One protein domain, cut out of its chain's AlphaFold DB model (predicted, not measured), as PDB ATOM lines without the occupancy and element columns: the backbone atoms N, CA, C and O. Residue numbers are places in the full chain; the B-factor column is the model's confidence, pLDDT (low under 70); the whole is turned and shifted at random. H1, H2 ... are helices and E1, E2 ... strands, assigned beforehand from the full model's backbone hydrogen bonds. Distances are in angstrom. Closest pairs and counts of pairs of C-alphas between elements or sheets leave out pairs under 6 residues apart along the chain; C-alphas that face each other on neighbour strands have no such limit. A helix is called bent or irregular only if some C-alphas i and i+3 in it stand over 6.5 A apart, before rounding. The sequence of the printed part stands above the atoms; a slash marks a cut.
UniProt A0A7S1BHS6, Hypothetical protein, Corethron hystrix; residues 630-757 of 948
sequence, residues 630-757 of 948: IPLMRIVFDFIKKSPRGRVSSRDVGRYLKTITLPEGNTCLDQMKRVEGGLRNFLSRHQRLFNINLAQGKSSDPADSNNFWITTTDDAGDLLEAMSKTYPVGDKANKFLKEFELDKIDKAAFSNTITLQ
ATOM      1  N   ILE A 630      15.669  55.966  20.232       89.12
ATOM      2  CA  ILE A 630      14.401  55.662  20.922       89.12
ATOM      3  C   ILE A 630      13.176  55.777  19.989       89.12
ATOM      4  O   ILE A 630      12.479  54.774  19.840       89.12
ATOM      5  N   PRO A 631      12.906  56.906  19.297       90.19
ATOM      6  CA  PRO A 631      11.882  56.958  18.251       90.19
ATOM      7  C   PRO A 631      11.980  55.846  17.196       90.19
ATOM      8  O   PRO A 631      10.966  55.229  16.876       90.19
ATOM      9  N   LEU A 632      13.179  55.536  16.683       93.12
ATOM     10  CA  LEU A 632      13.356  54.458  15.697       93.12
ATOM     11  C   LEU A 632      13.043  53.077  16.291       93.12
ATOM     12  O   LEU A 632      12.371  52.275  15.643       93.12
ATOM     13  N   MET A 633      13.468  52.806  17.530       94.94
ATOM     14  CA  MET A 633      13.102  51.585  18.253       94.94
ATOM     15  C   MET A 633      11.588  51.504  18.437       94.94
ATOM     16  O   MET A 633      11.011  50.453  18.180       94.94
ATOM     17  N   ARG A 634      10.932  52.603  18.831       94.44
ATOM     18  CA  ARG A 634       9.489  52.630  19.083       94.44
ATOM     19  C   ARG A 634       8.685  52.362  17.810       94.44
ATOM     20  O   ARG A 634       7.810  51.506  17.825       94.44
ATOM     21  N   ILE A 635       9.058  52.985  16.690       95.00
ATOM     22  CA  ILE A 635       8.466  52.734  15.365       95.00
ATOM     23  C   ILE A 635       8.599  51.257  14.956       95.00
ATOM     24  O   ILE A 635       7.632  50.655  14.491       95.00
ATOM     25  N   VAL A 636       9.785  50.658  15.129       96.25
ATOM     26  CA  VAL A 636      10.015  49.240  14.792       96.25
ATOM     27  C   VAL A 636       9.238  48.313  15.734       96.25
ATOM     28  O   VAL A 636       8.609  47.364  15.267       96.25
ATOM     29  N   PHE A 637       9.232  48.604  17.035       96.50
ATOM     30  CA  PHE A 637       8.492  47.864  18.057       96.50
ATOM     31  C   PHE A 637       6.985  47.872  17.789       96.50
ATOM     32  O   PHE A 637       6.376  46.807  17.692       96.50
ATOM     33  N   ASP A 638       6.385  49.047  17.593       94.88
ATOM     34  CA  ASP A 638       4.943  49.173  17.380       94.88
ATOM     35  C   ASP A 638       4.508  48.548  16.037       94.88
ATOM     36  O   ASP A 638       3.448  47.920  15.959       94.88
ATOM     37  N   PHE A 639       5.355  48.594  15.000       95.94
ATOM     38  CA  PHE A 639       5.119  47.870  13.743       95.94
ATOM     39  C   PHE A 639       5.145  46.343  13.921       95.94
ATOM     40  O   PHE A 639       4.291  45.642  13.370       95.94
ATOM     41  N   ILE A 640       6.077  45.809  14.721       96.19
ATOM     42  CA  ILE A 640       6.115  44.374  15.047       96.19
ATOM     43  C   ILE A 640       4.899  43.982  15.895       96.19
ATOM     44  O   ILE A 640       4.257  42.969  15.598       96.19
ATOM     45  N   LYS A 641       4.526  44.800  16.884       95.06
ATOM     46  CA  LYS A 641       3.377  44.575  17.774       95.06
ATOM     47  C   LYS A 641       2.041  44.542  17.024       95.06
ATOM     48  O   LYS A 641       1.178  43.740  17.365       95.06
ATOM     49  N   LYS A 642       1.883  45.353  15.970       94.12
ATOM     50  CA  LYS A 642       0.693  45.339  15.096       94.12
ATOM     51  C   LYS A 642       0.683  44.225  14.047       94.12
ATOM     52  O   LYS A 642      -0.324  44.039  13.363       94.12
ATOM     53  N   SER A 643       1.765  43.459  13.910       94.62
ATOM     54  CA  SER A 643       1.779  42.310  13.007       94.62
ATOM     55  C   SER A 643       0.903  41.163  13.546       94.62
ATOM     56  O   SER A 643       0.892  40.923  14.754       94.62
ATOM     57  N   PRO A 644       0.234  40.360  12.690       86.44
ATOM     58  CA  PRO A 644      -0.721  39.332  13.137       86.44
ATOM     59  C   PRO A 644      -0.175  38.191  14.019       86.44
ATOM     60  O   PRO A 644      -0.931  37.282  14.356       86.44
ATOM     61  N   ARG A 645       1.133  38.160  14.315       90.12
ATOM     62  CA  ARG A 645       1.804  37.140  15.148       90.12
ATOM     63  C   ARG A 645       2.979  37.697  15.971       90.12
ATOM     64  O   ARG A 645       3.874  36.925  16.302       90.12
ATOM     65  N   GLY A 646       3.053  39.013  16.200       93.75
ATOM     66  CA  GLY A 646       4.197  39.633  16.891       93.75
ATOM     67  C   GLY A 646       5.554  39.408  16.202       93.75
ATOM     68  O   GLY A 646       6.594  39.483  16.851       93.75
ATOM     69  N   ARG A 647       5.561  39.088  14.897       94.31
ATOM     70  CA  ARG A 647       6.771  38.836  14.105       94.31
ATOM     71  C   ARG A 647       6.643  39.322  12.672       94.31
ATOM     72  O   ARG A 647       5.633  39.068  12.011       94.31
ATOM     73  N   VAL A 648       7.707  39.944  12.175       95.75
ATOM     74  CA  VAL A 648       7.751  40.585  10.854       95.75
ATOM     75  C   VAL A 648       9.033  40.205  10.114       95.75
ATOM     76  O   VAL A 648      10.067  39.963  10.734       95.75
ATOM     77  N   SER A 649       8.971  40.122   8.784       94.75
ATOM     78  CA  SER A 649      10.161  39.932   7.948       94.75
ATOM     79  C   SER A 649      11.003  41.214   7.878       94.75
ATOM     80  O   SER A 649      10.459  42.314   7.755       94.75
ATOM     81  N   SER A 650      12.333  41.100   7.903       95.19
ATOM     82  CA  SER A 650      13.242  42.255   7.819       95.19
ATOM     83  C   SER A 650      13.016  43.102   6.565       95.19
ATOM     84  O   SER A 650      13.181  44.323   6.589       95.19
ATOM     85  N   ARG A 651      12.535  42.473   5.487       92.31
ATOM     86  CA  ARG A 651      12.109  43.132   4.248       92.31
ATOM     87  C   ARG A 651      10.872  44.023   4.413       92.31
ATOM     88  O   ARG A 651      10.838  45.098   3.817       92.31
ATOM     89  N   ASP A 652       9.878  43.611   5.201       95.00
ATOM     90  CA  ASP A 652       8.690  44.436   5.479       95.00
ATOM     91  C   ASP A 652       9.036  45.589   6.426       95.00
ATOM     92  O   ASP A 652       8.648  46.721   6.156       95.00
ATOM     93  N   VAL A 653       9.846  45.341   7.467       95.75
ATOM     94  CA  VAL A 653      10.348  46.411   8.356       95.75
ATOM     95  C   VAL A 653      11.137  47.448   7.553       95.75
ATOM     96  O   VAL A 653      10.876  48.642   7.666       95.75
ATOM     97  N   GLY A 654      12.037  47.014   6.665       95.44
ATOM     98  CA  GLY A 654      12.770  47.919   5.778       95.44
ATOM     99  C   GLY A 654      11.865  48.714   4.828       95.44
ATOM    100  O   GLY A 654      12.105  49.899   4.607       95.44
ATOM    101  N   ARG A 655      10.802  48.104   4.283       93.62
ATOM    102  CA  ARG A 655       9.806  48.809   3.452       93.62
ATOM    103  C   ARG A 655       9.025  49.846   4.254       93.62
ATOM    104  O   ARG A 655       8.901  50.975   3.793       93.62
ATOM    105  N   TYR A 656       8.557  49.485   5.445       95.06
ATOM    106  CA  TYR A 656       7.808  50.373   6.327       95.06
ATOM    107  C   TYR A 656       8.650  51.575   6.778       95.06
ATOM    108  O   TYR A 656       8.240  52.722   6.612       95.06
ATOM    109  N   LEU A 657       9.895  51.343   7.205       95.50
ATOM    110  CA  LEU A 657      10.840  52.419   7.527       95.50
ATOM    111  C   LEU A 657      11.173  53.315   6.320       95.50
ATOM    112  O   LEU A 657      11.568  54.461   6.513       95.50
ATOM    113  N   LYS A 658      11.004  52.829   5.083       95.06
ATOM    114  CA  LYS A 658      11.147  53.646   3.869       95.06
ATOM    115  C   LYS A 658       9.894  54.475   3.548       95.06
ATOM    116  O   LYS A 658      10.012  55.495   2.880       95.06
ATOM    117  N   THR A 659       8.704  54.073   3.999       93.50
ATOM    118  CA  THR A 659       7.479  54.883   3.829       93.50
ATOM    119  C   THR A 659       7.370  56.032   4.830       93.50
ATOM    120  O   THR A 659       6.658  56.997   4.575       93.50
ATOM    121  N   ILE A 660       8.087  55.954   5.952       93.38
ATOM    122  CA  ILE A 660       8.093  56.999   6.977       93.38
ATOM    123  C   ILE A 660       9.164  58.028   6.618       93.38
ATOM    124  O   ILE A 660      10.356  57.723   6.652       93.38
ATOM    125  N   THR A 661       8.726  59.240   6.284       92.25
ATOM    126  CA  THR A 661       9.610  60.387   6.036       92.25
ATOM    127  C   THR A 661       9.707  61.214   7.313       92.25
ATOM    128  O   THR A 661       8.684  61.562   7.901       92.25
ATOM    129  N   LEU A 662      10.929  61.486   7.759       90.19
ATOM    130  CA  LEU A 662      11.215  62.345   8.907       90.19
ATOM    131  C   LEU A 662      11.056  63.831   8.521       90.19
ATOM    132  O   LEU A 662      11.093  64.149   7.327       90.19
ATOM    133  N   PRO A 663      10.922  64.764   9.486       86.00
ATOM    134  CA  PRO A 663      10.781  66.196   9.196       86.00
ATOM    135  C   PRO A 663      11.928  66.785   8.355       86.00
ATOM    136  O   PRO A 663      11.737  67.775   7.655       86.00
ATOM    137  N   GLU A 664      13.107  66.156   8.373       84.00
ATOM    138  CA  GLU A 664      14.293  66.552   7.605       84.00
ATOM    139  C   GLU A 664      14.297  65.994   6.163       84.00
ATOM    140  O   GLU A 664      15.310  66.071   5.468       84.00
ATOM    141  N   GLY A 665      13.196  65.379   5.710       90.12
ATOM    142  CA  GLY A 665      13.003  64.862   4.346       90.12
ATOM    143  C   GLY A 665      13.642  63.499   4.049       90.12
ATOM    144  O   GLY A 665      13.380  62.914   3.000       90.12
ATOM    145  N   ASN A 666      14.451  62.959   4.964       91.62
ATOM    146  CA  ASN A 666      15.024  61.613   4.853       91.62
ATOM    147  C   ASN A 666      14.031  60.549   5.343       91.62
ATOM    148  O   ASN A 666      13.240  60.808   6.249       91.62
ATOM    149  N   THR A 667      14.093  59.325   4.810       94.75
ATOM    150  CA  THR A 667      13.287  58.224   5.366       94.75
ATOM    151  C   THR A 667      13.908  57.672   6.652       94.75
ATOM    152  O   THR A 667      15.132  57.718   6.825       94.75
ATOM    153  N   CYS A 668      13.101  57.079   7.540       94.12
ATOM    154  CA  CYS A 668      13.617  56.385   8.728       94.12
ATOM    155  C   CYS A 668      14.645  55.296   8.366       94.12
ATOM    156  O   CYS A 668      15.598  55.070   9.112       94.12
ATOM    157  N   LEU A 669      14.487  54.635   7.210       94.94
ATOM    158  CA  LEU A 669      15.451  53.649   6.719       94.94
ATOM    159  C   LEU A 669      16.795  54.289   6.341       94.94
ATOM    160  O   LEU A 669      17.841  53.693   6.599       94.94
ATOM    161  N   ASP A 670      16.784  55.465   5.718       93.69
ATOM    162  CA  ASP A 670      18.012  56.140   5.288       93.69
ATOM    163  C   ASP A 670      18.772  56.713   6.491       93.69
ATOM    164  O   ASP A 670      19.987  56.533   6.585       93.69
ATOM    165  N   GLN A 671      18.055  57.266   7.477       91.75
ATOM    166  CA  GLN A 671      18.631  57.658   8.766       91.75
ATOM    167  C   GLN A 671      19.244  56.448   9.496       91.75
ATOM    168  O   GLN A 671      20.400  56.496   9.916       91.75
ATOM    169  N   MET A 672      18.532  55.317   9.564       93.94
ATOM    170  CA  MET A 672      19.046  54.081  10.171       93.94
ATOM    171  C   MET A 672      20.262  53.511   9.419       93.94
ATOM    172  O   MET A 672      21.193  53.002  10.039       93.94
ATOM    173  N   LYS A 673      20.317  53.612   8.086       92.19
ATOM    174  CA  LYS A 673      21.522  53.248   7.319       92.19
ATOM    175  C   LYS A 673      22.702  54.162   7.631       92.19
ATOM    176  O   LYS A 673      23.811  53.659   7.785       92.19
ATOM    177  N   ARG A 674      22.462  55.472   7.730       87.88
ATOM    178  CA  ARG A 674      23.489  56.488   7.990       87.88
ATOM    179  C   ARG A 674      24.088  56.377   9.393       87.88
ATOM    180  O   ARG A 674      25.298  56.506   9.529       87.88
ATOM    181  N   VAL A 675      23.258  56.147  10.412       87.19
ATOM    182  CA  VAL A 675      23.681  56.119  11.827       87.19
ATOM    183  C   VAL A 675      24.147  54.723  12.261       87.19
ATOM    184  O   VAL A 675      25.163  54.582  12.939       87.19
ATOM    185  N   GLU A 676      23.442  53.670  11.844       90.75
ATOM    186  CA  GLU A 676      23.629  52.315  12.388       90.75
ATOM    187  C   GLU A 676      24.311  51.349  11.406       90.75
ATOM    188  O   GLU A 676      24.653  50.223  11.766       90.75
ATOM    189  N   GLY A 677      24.516  51.751  10.148       88.69
ATOM    190  CA  GLY A 677      24.959  50.847   9.079       88.69
ATOM    191  C   GLY A 677      23.845  49.930   8.553       88.69
ATOM    192  O   GLY A 677      24.112  49.000   7.795       88.69
ATOM    193  N   GLY A 678      22.587  50.194   8.924       92.44
ATOM    194  CA  GLY A 678      21.395  49.522   8.403       92.44
ATOM    195  C   GLY A 678      20.657  48.646   9.418       92.44
ATOM    196  O   GLY A 678      21.106  48.418  10.539       92.44
ATOM    197  N   LEU A 679      19.496  48.132   8.995       95.12
ATOM    198  CA  LEU A 679      18.523  47.467   9.871       95.12
ATOM    199  C   LEU A 679      19.099  46.279  10.658       95.12
ATOM    200  O   LEU A 679      18.788  46.129  11.833       95.12
ATOM    201  N   ARG A 680      19.952  45.443  10.046       93.94
ATOM    202  CA  ARG A 680      20.552  44.293  10.746       93.94
ATOM    203  C   ARG A 680      21.440  44.745  11.908       93.94
ATOM    204  O   ARG A 680      21.293  44.220  13.004       93.94
ATOM    205  N   ASN A 681      22.292  45.746  11.689       92.44
ATOM    206  CA  ASN A 681      23.185  46.282  12.717       92.44
ATOM    207  C   ASN A 681      22.411  46.984  13.839       92.44
ATOM    208  O   ASN A 681      22.699  46.738  15.005       92.44
ATOM    209  N   PHE A 682      21.398  47.790  13.495       95.62
ATOM    210  CA  PHE A 682      20.493  48.421  14.463       95.62
ATOM    211  C   PHE A 682      19.845  47.379  15.390       95.62
ATOM    212  O   PHE A 682      19.936  47.479  16.611       95.62
ATOM    213  N   LEU A 683      19.260  46.320  14.820       95.69
ATOM    214  CA  LEU A 683      18.651  45.241  15.602       95.69
ATOM    215  C   LEU A 683      19.700  44.476  16.430       95.69
ATOM    216  O   LEU A 683      19.462  44.184  17.598       95.69
ATOM    217  N   SER A 684      20.890  44.215  15.874       92.75
ATOM    218  CA  SER A 684      21.994  43.568  16.598       92.75
ATOM    219  C   SER A 684      22.588  44.425  17.724       92.75
ATOM    220  O   SER A 684      23.139  43.859  18.663       92.75
ATOM    221  N   ARG A 685      22.458  45.755  17.689       91.56
ATOM    222  CA  ARG A 685      22.802  46.652  18.811       91.56
ATOM    223  C   ARG A 685      21.695  46.730  19.865       91.56
ATOM    224  O   ARG A 685      21.945  47.156  20.991       91.56
ATOM    225  N   HIS A 686      20.478  46.306  19.530       94.69
ATOM    226  CA  HIS A 686      19.287  46.422  20.375       94.69
ATOM    227  C   HIS A 686      18.634  45.058  20.652       94.69
ATOM    228  O   HIS A 686      17.413  44.935  20.720       94.69
ATOM    229  N   GLN A 687      19.466  44.034  20.881       94.88
ATOM    230  CA  GLN A 687      19.036  42.659  21.186       94.88
ATOM    231  C   GLN A 687      18.170  42.545  22.455       94.88
ATOM    232  O   GLN A 687      17.381  41.617  22.569       94.88
ATOM    233  N   ARG A 688      18.255  43.515  23.382       93.12
ATOM    234  CA  ARG A 688      17.365  43.612  24.559       93.12
ATOM    235  C   ARG A 688      15.922  44.021  24.227       93.12
ATOM    236  O   ARG A 688      15.086  44.006  25.113       93.12
ATOM    237  N   LEU A 689      15.656  44.447  22.991       94.25
ATOM    238  CA  LEU A 689      14.326  44.816  22.495       94.25
ATOM    239  C   LEU A 689      13.862  43.903  21.357       94.25
ATOM    240  O   LEU A 689      12.662  43.674  21.197       94.25
ATOM    241  N   PHE A 690      14.800  43.412  20.540       97.25
ATOM    242  CA  PHE A 690      14.506  42.700  19.301       97.25
ATOM    243  C   PHE A 690      15.298  41.401  19.167       97.25
ATOM    244  O   PHE A 690      16.527  41.391  19.152       97.25
ATOM    245  N   ASN A 691      14.573  40.313  18.938       96.00
ATOM    246  CA  ASN A 691      15.126  39.000  18.648       96.00
ATOM    247  C   ASN A 691      15.231  38.796  17.125       96.00
ATOM    248  O   ASN A 691      14.228  38.829  16.407       96.00
ATOM    249  N   ILE A 692      16.454  38.564  16.632       95.94
ATOM    250  CA  ILE A 692      16.724  38.248  15.221       95.94
ATOM    251  C   ILE A 692      16.687  36.731  15.031       95.94
ATOM    252  O   ILE A 692      17.637  36.018  15.341       95.94
ATOM    253  N   ASN A 693      15.600  36.242  14.449       92.44
ATOM    254  CA  ASN A 693      15.419  34.837  14.124       92.44
ATOM    255  C   ASN A 693      15.901  34.556  12.689       92.44
ATOM    256  O   ASN A 693      15.163  34.732  11.710       92.44
ATOM    257  N   LEU A 694      17.152  34.093  12.573       85.00
ATOM    258  CA  LEU A 694      17.763  33.560  11.345       85.00
ATOM    259  C   LEU A 694      17.165  32.184  10.996       85.00
ATOM    260  O   LEU A 694      17.839  31.157  11.054       85.00
ATOM    261  N   ALA A 695      15.873  32.143  10.673       61.94
ATOM    262  CA  ALA A 695      15.218  30.898  10.295       61.94
ATOM    263  C   ALA A 695      15.840  30.346   9.003       61.94
ATOM    264  O   ALA A 695      15.741  30.980   7.955       61.94
ATOM    265  N   GLN A 696      16.408  29.137   9.071       48.47
ATOM    266  CA  GLN A 696      16.959  28.378   7.938       48.47
ATOM    267  C   GLN A 696      15.863  27.841   6.993       48.47
ATOM    268  O   GLN A 696      15.878  26.689   6.558       48.47
ATOM    269  N   GLY A 697      14.871  28.670   6.668       48.00
ATOM    270  CA  GLY A 697      13.935  28.373   5.599       48.00
ATOM    271  C   GLY A 697      14.677  28.436   4.273       48.00
ATOM    272  O   GLY A 697      15.017  29.529   3.825       48.00
ATOM    273  N   LYS A 698      14.899  27.278   3.639       45.91
ATOM    274  CA  LYS A 698      15.374  27.162   2.252       45.91
ATOM    275  C   LYS A 698      14.335  27.775   1.296       45.91
ATOM    276  O   LYS A 698      13.565  27.056   0.665       45.91
ATOM    277  N   SER A 699      14.251  29.106   1.235       54.91
ATOM    278  CA  SER A 699      13.490  29.797   0.194       54.91
ATOM    279  C   SER A 699      14.269  29.648  -1.105       54.91
ATOM    280  O   SER A 699      15.441  30.003  -1.159       54.91
ATOM    281  N   SER A 700      13.620  29.126  -2.143       49.53
ATOM    282  CA  SER A 700      14.203  29.036  -3.484       49.53
ATOM    283  C   SER A 700      14.308  30.393  -4.190       49.53
ATOM    284  O   SER A 700      14.863  30.464  -5.277       49.53
ATOM    285  N   ASP A 701      13.789  31.474  -3.597       53.72
ATOM    286  CA  ASP A 701      13.985  32.830  -4.107       53.72
ATOM    287  C   ASP A 701      15.290  33.420  -3.530       53.72
ATOM    288  O   ASP A 701      15.349  33.700  -2.327       53.72
ATOM    289  N   PRO A 702      16.338  33.670  -4.344       54.09
ATOM    290  CA  PRO A 702      17.583  34.259  -3.855       54.09
ATOM    291  C   PRO A 702      17.398  35.674  -3.279       54.09
ATOM    292  O   PRO A 702      18.234  36.119  -2.492       54.09
ATOM    293  N   ALA A 703      16.295  36.378  -3.572       55.06
ATOM    294  CA  ALA A 703      15.961  37.650  -2.929       55.06
ATOM    295  C   ALA A 703      15.482  37.503  -1.467       55.06
ATOM    296  O   ALA A 703      15.408  38.509  -0.756       55.06
ATOM    297  N   ASP A 704      15.171  36.285  -1.011       64.81
ATOM    298  CA  ASP A 704      14.866  35.966   0.389       64.81
ATOM    299  C   ASP A 704      16.092  35.467   1.179       64.81
ATOM    300  O   ASP A 704      16.020  35.398   2.403       64.81
ATOM    301  N   SER A 705      17.231  35.182   0.533       63.97
ATOM    302  CA  SER A 705      18.452  34.654   1.185       63.97
ATOM    303  C   SER A 705      18.987  35.517   2.343       63.97
ATOM    304  O   SER A 705      19.562  34.998   3.296       63.97
ATOM    305  N   ASN A 706      18.760  36.833   2.285       76.69
ATOM    306  CA  ASN A 706      19.141  37.808   3.316       76.69
ATOM    307  C   ASN A 706      17.971  38.240   4.226       76.69
ATOM    308  O   ASN A 706      18.107  39.174   5.020       76.69
ATOM    309  N   ASN A 707      16.801  37.613   4.094       85.06
ATOM    310  CA  ASN A 707      15.595  37.968   4.833       85.06
ATOM    311  C   ASN A 707      15.519  37.165   6.140       85.06
ATOM    312  O   ASN A 707      15.635  35.944   6.143       85.06
ATOM    313  N   PHE A 708      15.300  37.850   7.259       92.62
ATOM    314  CA  PHE A 708      15.254  37.242   8.589       92.62
ATOM    315  C   PHE A 708      14.003  37.690   9.341       92.62
ATOM    316  O   PHE A 708      13.416  38.731   9.034       92.62
ATOM    317  N   TRP A 709      13.578  36.897  10.320       94.31
ATOM    318  CA  TRP A 709      12.433  37.234  11.160       94.31
ATOM    319  C   TRP A 709      12.860  38.123  12.321       94.31
ATOM    320  O   TRP A 709      13.917  37.917  12.915       94.31
ATOM    321  N   ILE A 710      12.012  39.087  12.657       96.69
ATOM    322  CA  ILE A 710      12.201  39.995  13.783       96.69
ATOM    323  C   ILE A 710      10.985  39.850  14.698       96.69
ATOM    324  O   ILE A 710       9.847  40.002  14.244       96.69
ATOM    325  N   THR A 711      11.238  39.538  15.963       97.12
ATOM    326  CA  THR A 711      10.270  39.542  17.072       97.12
ATOM    327  C   THR A 711      10.727  40.546  18.125       97.12
ATOM    328  O   THR A 711      11.908  40.890  18.177       97.12
ATOM    329  N   THR A 712       9.822  41.016  18.977       97.44
ATOM    330  CA  THR A 712      10.204  41.729  20.206       97.44
ATOM    331  C   THR A 712      10.615  40.730  21.297       97.44
ATOM    332  O   THR A 712      10.347  39.532  21.167       97.44
ATOM    333  N   THR A 713      11.289  41.188  22.351       95.69
ATOM    334  CA  THR A 713      11.311  40.470  23.640       95.69
ATOM    335  C   THR A 713      10.003  40.733  24.399       95.69
ATOM    336  O   THR A 713       9.249  41.642  24.036       95.69
ATOM    337  N   ASP A 714       9.712  39.939  25.432       93.81
ATOM    338  CA  ASP A 714       8.489  40.101  26.234       93.81
ATOM    339  C   ASP A 714       8.526  41.388  27.084       93.81
ATOM    340  O   ASP A 714       7.506  42.054  27.249       93.81
ATOM    341  N   ASP A 715       9.718  41.794  27.535       94.12
ATOM    342  CA  ASP A 715       9.992  43.011  28.312       94.12
ATOM    343  C   ASP A 715      10.220  44.272  27.452       94.12
ATOM    344  O   ASP A 715      10.348  45.374  27.987       94.12
ATOM    345  N   ALA A 716      10.250  44.155  26.118       92.75
ATOM    346  CA  ALA A 716      10.624  45.259  25.227       92.75
ATOM    347  C   ALA A 716       9.730  46.505  25.360       92.75
ATOM    348  O   ALA A 716      10.194  47.623  25.130       92.75
ATOM    349  N   GLY A 717       8.455  46.328  25.723       93.00
ATOM    350  CA  GLY A 717       7.534  47.440  25.968       93.00
ATOM    351  C   GLY A 717       7.916  48.245  27.209       93.00
ATOM    352  O   GLY A 717       8.040  49.469  27.133       93.00
ATOM    353  N   ASP A 718       8.168  47.551  28.319       93.12
ATOM    354  CA  ASP A 718       8.540  48.157  29.598       93.12
ATOM    355  C   ASP A 718       9.950  48.752  29.539       93.12
ATOM    356  O   ASP A 718      10.186  49.844  30.055       93.12
ATOM    357  N   LEU A 719      10.876  48.096  28.829       91.25
ATOM    358  CA  LEU A 719      12.220  48.619  28.597       91.25
ATOM    359  C   LEU A 719      12.190  49.893  27.737       91.25
ATOM    360  O   LEU A 719      12.900  50.847  28.048       91.25
ATOM    361  N   LEU A 720      11.345  49.961  26.698       91.31
ATOM    362  CA  LEU A 720      11.163  51.186  25.905       91.31
ATOM    363  C   LEU A 720      10.547  52.329  26.714       91.31
ATOM    364  O   LEU A 720      10.945  53.481  26.541       91.31
ATOM    365  N   GLU A 721       9.600  52.019  27.595       91.56
ATOM    366  CA  GLU A 721       8.967  52.988  28.491       91.56
ATOM    367  C   GLU A 721       9.935  53.484  29.582       91.56
ATOM    368  O   GLU A 721       9.962  54.666  29.917       91.56
ATOM    369  N   ALA A 722      10.794  52.611  30.112       89.19
ATOM    370  CA  ALA A 722      11.872  53.003  31.015       89.19
ATOM    371  C   ALA A 722      12.937  53.846  30.291       89.19
ATOM    372  O   ALA A 722      13.391  54.861  30.816       89.19
ATOM    373  N   MET A 723      13.309  53.480  29.059       84.50
ATOM    374  CA  MET A 723      14.254  54.252  28.248       84.50
ATOM    375  C   MET A 723      13.715  55.640  27.882       84.50
ATOM    376  O   MET A 723      14.488  56.594  27.930       84.50
ATOM    377  N   SER A 724      12.423  55.786  27.565       84.94
ATOM    378  CA  SER A 724      11.822  57.094  27.251       84.94
ATOM    379  C   SER A 724      11.783  58.041  28.460       84.94
ATOM    380  O   SER A 724      11.893  59.253  28.285       84.94
ATOM    381  N   LYS A 725      11.685  57.494  29.682       86.12
ATOM    382  CA  LYS A 725      11.776  58.244  30.949       86.12
ATOM    383  C   LYS A 725      13.213  58.624  31.311       86.12
ATOM    384  O   LYS A 725      13.445  59.735  31.775       86.12
ATOM    385  N   THR A 726      14.171  57.723  31.092       85.19
ATOM    386  CA  THR A 726      15.592  57.941  31.431       85.19
ATOM    387  C   THR A 726      16.305  58.864  30.441       85.19
ATOM    388  O   THR A 726      17.187  59.624  30.829       85.19
ATOM    389  N   TYR A 727      15.932  58.813  29.160       83.12
ATOM    390  CA  TYR A 727      16.557  59.588  28.090       83.12
ATOM    391  C   TYR A 727      15.508  60.494  27.433       83.12
ATOM    392  O   TYR A 727      14.771  60.026  26.560       83.12
ATOM    393  N   PRO A 728      15.419  61.781  27.824       75.50
ATOM    394  CA  PRO A 728      14.393  62.679  27.313       75.50
ATOM    395  C   PRO A 728      14.520  62.839  25.795       75.50
ATOM    396  O   PRO A 728      15.492  63.384  25.269       75.50
ATOM    397  N   VAL A 729      13.507  62.350  25.085       82.69
ATOM    398  CA  VAL A 729      13.352  62.542  23.643       82.69
ATOM    399  C   VAL A 729      13.033  64.018  23.395       82.69
ATOM    400  O   VAL A 729      12.124  64.564  24.015       82.69
ATOM    401  N   GLY A 730      13.777  64.681  22.505       82.94
ATOM    402  CA  GLY A 730      13.582  66.110  22.229       82.94
ATOM    403  C   GLY A 730      12.198  66.424  21.648       82.94
ATOM    404  O   GLY A 730      11.617  65.606  20.931       82.94
ATOM    405  N   ASP A 731      11.683  67.630  21.902       84.06
ATOM    406  CA  ASP A 731      10.290  68.010  21.608       84.06
ATOM    407  C   ASP A 731       9.855  67.772  20.159       84.06
ATOM    408  O   ASP A 731       8.721  67.371  19.915       84.06
ATOM    409  N   LYS A 732      10.761  67.945  19.188       81.88
ATOM    410  CA  LYS A 732      10.502  67.651  17.767       81.88
ATOM    411  C   LYS A 732      10.218  66.169  17.525       81.88
ATOM    412  O   LYS A 732       9.282  65.838  16.805       81.88
ATOM    413  N   ALA A 733      10.983  65.281  18.157       81.19
ATOM    414  CA  ALA A 733      10.792  63.839  18.050       81.19
ATOM    415  C   ALA A 733       9.575  63.364  18.867       81.19
ATOM    416  O   ALA A 733       8.850  62.489  18.403       81.19
ATOM    417  N   ASN A 734       9.272  63.989  20.010       83.00
ATOM    418  CA  ASN A 734       8.015  63.752  20.736       83.00
ATOM    419  C   ASN A 734       6.785  64.223  19.949       83.00
ATOM    420  O   ASN A 734       5.774  63.526  19.917       83.00
ATOM    421  N   LYS A 735       6.860  65.389  19.296       88.69
ATOM    422  CA  LYS A 735       5.806  65.898  18.411       88.69
ATOM    423  C   LYS A 735       5.601  64.958  17.223       88.69
ATOM    424  O   LYS A 735       4.475  64.533  16.993       88.69
ATOM    425  N   PHE A 736       6.683  64.553  16.560       88.31
ATOM    426  CA  PHE A 736       6.642  63.562  15.486       88.31
ATOM    427  C   PHE A 736       5.996  62.246  15.945       88.31
ATOM    428  O   PHE A 736       5.073  61.777  15.297       88.31
ATOM    429  N   LEU A 737       6.398  61.683  17.093       86.06
ATOM    430  CA  LEU A 737       5.801  60.452  17.634       86.06
ATOM    431  C   LEU A 737       4.316  60.601  18.017       86.06
ATOM    432  O   LEU A 737       3.588  59.615  17.958       86.06
ATOM    433  N   LYS A 738       3.853  61.804  18.387       87.25
ATOM    434  CA  LYS A 738       2.429  62.098  18.642       87.25
ATOM    435  C   LYS A 738       1.613  62.254  17.357       87.25
ATOM    436  O   LYS A 738       0.462  61.838  17.323       87.25
ATOM    437  N   GLU A 739       2.197  62.843  16.316       85.69
ATOM    438  CA  GLU A 739       1.586  62.978  14.981       85.69
ATOM    439  C   GLU A 739       1.647  61.660  14.180       85.69
ATOM    440  O   GLU A 739       0.906  61.466  13.213       85.69
ATOM    441  N   PHE A 740       2.508  60.725  14.590       86.19
ATOM    442  CA  PHE A 740       2.697  59.423  13.962       86.19
ATOM    443  C   PHE A 740       1.587  58.423  14.327       86.19
ATOM    444  O   PHE A 740       1.756  57.517  15.147       86.19
ATOM    445  N   GLU A 741       0.435  58.560  13.673       78.88
ATOM    446  CA  GLU A 741      -0.702  57.649  13.832       78.88
ATOM    447  C   GLU A 741      -0.414  56.233  13.292       78.88
ATOM    448  O   GLU A 741      -0.700  55.881  12.142       78.88
ATOM    449  N   LEU A 742       0.077  55.367  14.178       71.75
ATOM    450  CA  LEU A 742       0.274  53.933  13.942       71.75
ATOM    451  C   LEU A 742      -1.003  53.190  13.510       71.75
ATOM    452  O   LEU A 742      -0.924  52.056  13.037       71.75
ATOM    453  N   ASP A 743      -2.198  53.741  13.728       72.81
ATOM    454  CA  ASP A 743      -3.476  53.106  13.361       72.81
ATOM    455  C   ASP A 743      -3.726  53.078  11.844       72.81
ATOM    456  O   ASP A 743      -4.567  52.318  11.370       72.81
ATOM    457  N   LYS A 744      -2.917  53.810  11.066       78.81
ATOM    458  CA  LYS A 744      -2.941  53.827   9.595       78.81
ATOM    459  C   LYS A 744      -2.028  52.778   8.932       78.81
ATOM    460  O   LYS A 744      -1.830  52.829   7.719       78.81
ATOM    461  N   ILE A 745      -1.467  51.817   9.679       82.31
ATOM    462  CA  ILE A 745      -0.684  50.714   9.090       82.31
ATOM    463  C   ILE A 745      -1.620  49.759   8.327       82.31
ATOM    464  O   ILE A 745      -2.281  48.903   8.914       82.31
ATOM    465  N   ASP A 746      -1.637  49.882   6.998       80.50
ATOM    466  CA  ASP A 746      -2.341  48.962   6.100       80.50
ATOM    467  C   ASP A 746      -1.819  47.516   6.258       80.50
ATOM    468  O   ASP A 746      -0.615  47.265   6.361       80.50
ATOM    469  N   LYS A 747      -2.726  46.536   6.182       82.75
ATOM    470  CA  LYS A 747      -2.413  45.101   6.088       82.75
ATOM    471  C   LYS A 747      -1.446  44.797   4.932       82.75
ATOM    472  O   LYS A 747      -0.668  43.846   5.034       82.75
ATOM    473  N   ALA A 748      -1.440  45.609   3.870       83.25
ATOM    474  CA  ALA A 748      -0.471  45.529   2.773       83.25
ATOM    475  C   ALA A 748       1.002  45.668   3.225       83.25
ATOM    476  O   ALA A 748       1.892  45.061   2.613       83.25
ATOM    477  N   ALA A 749       1.272  46.388   4.323       84.00
ATOM    478  CA  ALA A 749       2.615  46.555   4.885       84.00
ATOM    479  C   ALA A 749       3.234  45.232   5.378       84.00
ATOM    480  O   ALA A 749       4.455  45.110   5.432       84.00
ATOM    481  N   PHE A 750       2.413  44.215   5.664       90.50
ATOM    482  CA  PHE A 750       2.844  42.876   6.088       90.50
ATOM    483  C   PHE A 750       2.822  41.838   4.948       90.50
ATOM    484  O   PHE A 750       2.814  40.631   5.201       90.50
ATOM    485  N   SER A 751       2.777  42.271   3.685       87.06
ATOM    486  CA  SER A 751       2.593  41.391   2.517       87.06
ATOM    487  C   SER A 751       3.612  40.243   2.407       87.06
ATOM    488  O   SER A 751       3.221  39.112   2.093       87.06
ATOM    489  N   ASN A 752       4.896  40.472   2.710       81.81
ATOM    490  CA  ASN A 752       5.898  39.403   2.672       81.81
ATOM    491  C   ASN A 752       5.757  38.458   3.879       81.81
ATOM    492  O   ASN A 752       5.746  37.238   3.729       81.81
ATOM    493  N   THR A 753       5.540  39.019   5.069       85.12
ATOM    494  CA  THR A 753       5.250  38.304   6.320       85.12
ATOM    495  C   THR A 753       4.064  37.350   6.171       85.12
ATOM    496  O   THR A 753       4.174  36.178   6.527       85.12
ATOM    497  N   ILE A 754       2.954  37.803   5.582       86.19
ATOM    498  CA  ILE A 754       1.770  36.971   5.313       86.19
ATOM    499  C   ILE A 754       2.106  35.853   4.312       86.19
ATOM    500  O   ILE A 754       1.711  34.705   4.518       86.19
ATOM    501  N   THR A 755       2.864  36.156   3.254       83.50
ATOM    502  CA  THR A 755       3.281  35.173   2.237       83.50
ATOM    503  C   THR A 755       4.150  34.063   2.835       83.50
ATOM    504  O   THR A 755       3.857  32.879   2.657       83.50
ATOM    505  N   LEU A 756       5.176  34.425   3.609       79.94
ATOM    506  CA  LEU A 756       6.058  33.473   4.286       79.94
ATOM    507  C   LEU A 756       5.306  32.653   5.353       79.94
ATOM    508  O   LEU A 756       5.522  31.448   5.475       79.94
ATOM    509  N   GLN A 757       4.359  33.264   6.075       81.00
ATOM    510  CA  GLN A 757       3.500  32.557   7.033       81.00
ATOM    511  C   GLN A 757       2.517  31.573   6.381       81.00
ATOM    512  O   GLN A 757       2.159  30.586   7.028       81.00
TER     513      GLN A 757
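AT A GLANCE: This is residues 630 to 757 of the 948 residues of the protein "Hypothetical protein" of Corethron hystrix (UniProt A0A7S1BHS6). A helix, H1, runs through the middle across a small three-stranded sheet, and other helices gather round it: H5 side by side with H1, H2 and H7 side by side as another pair, and H3 and H4 making a corner. H6 lies at one end of the longest axis, and the long link of residues 694 to 708 reaches to the other. The printed part has 128 residues, with seven named helices and three named strands in the order H1 E1 H2 H3 H4 E2 E3 H5 H6 H7. The sheet runs E1 E3 E2, antiparallel, and the class is mostly helix. The whole is compact, with a radius of gyration of the C-alphas of 14.5 A, and only just elongated, spanning 46 by 30 by 28 A.

IN THESE COORDINATES: H1, residues 630 to 641, begins at C-alpha 630 (14.401, 55.662, 20.922) and is 15.9 A long. E1 is residues 647 to 649, H2 residues 650 to 659, 14.4 A, H3 residues 668 to 676 and H4 residues 679 to 685. E2 is residues 690 to 693 and E3 residues 709 to 712, with C-alpha 709 at (12.433, 37.234, 11.160). H5 is residues 716 to 726, 15.0 A, and H6 residues 731 to 739, 12.0 A. H7, residues 747 to 757, 13.9 A, ends at C-alpha 757 (3.500, 32.557, 7.033); it is irregular, with C-alphas 749 and 752 8.2 A apart.

HOW THE PARTS SIT: H2 is the hub, touching three helices. It touches H7 at a shallow tilt of 9 degrees, opposite ways, with C-alphas 652 and 750 closest at 6.1 A. It touches H3 at a steep tilt of 66 degrees, with C-alphas 657 and 669 at 4.8 A. H2 and H1 only just touch, with 3 pairs of C-alphas within 8 A, the closest 636 and 653 at 7.0 A. H3 and H4 touch only at the corner, with C-alphas 676 and 682 at 5.4 A. H1, H2 and H4 are on one face of the sheet: two layers, helices over a sheet. H1 runs across the strands at a height over the sheet of 9.8 A; H7 only grazes the sheet. E1 and E3 are antiparallel, with N 648 and O 710 at 3.0 A; E2 and E3 form a hairpin, with N 691 and O 711 at 2.8 A, both within hydrogen-bond range. H1 touches H5 at a shallow tilt of 20 degrees, opposite ways, with C-alphas 630 and 724 at 7.0 A. H6 is close to H1 but not clearly touching, with C-alphas 631 and 733 at 7.0 A. Every O i to N i+4 pair is within hydrogen-bond range in H1 to H6, and 4 of 7 in H7.

THE WHOLE: The C-alphas of Ser 700 and Asp 731, the two farthest apart, are 46.5 A apart. The printed part has no cut, and the link from E2 to E3 is long. Mean pLDDT of the printed part is 86.9; residues 695 to 705 are under 70.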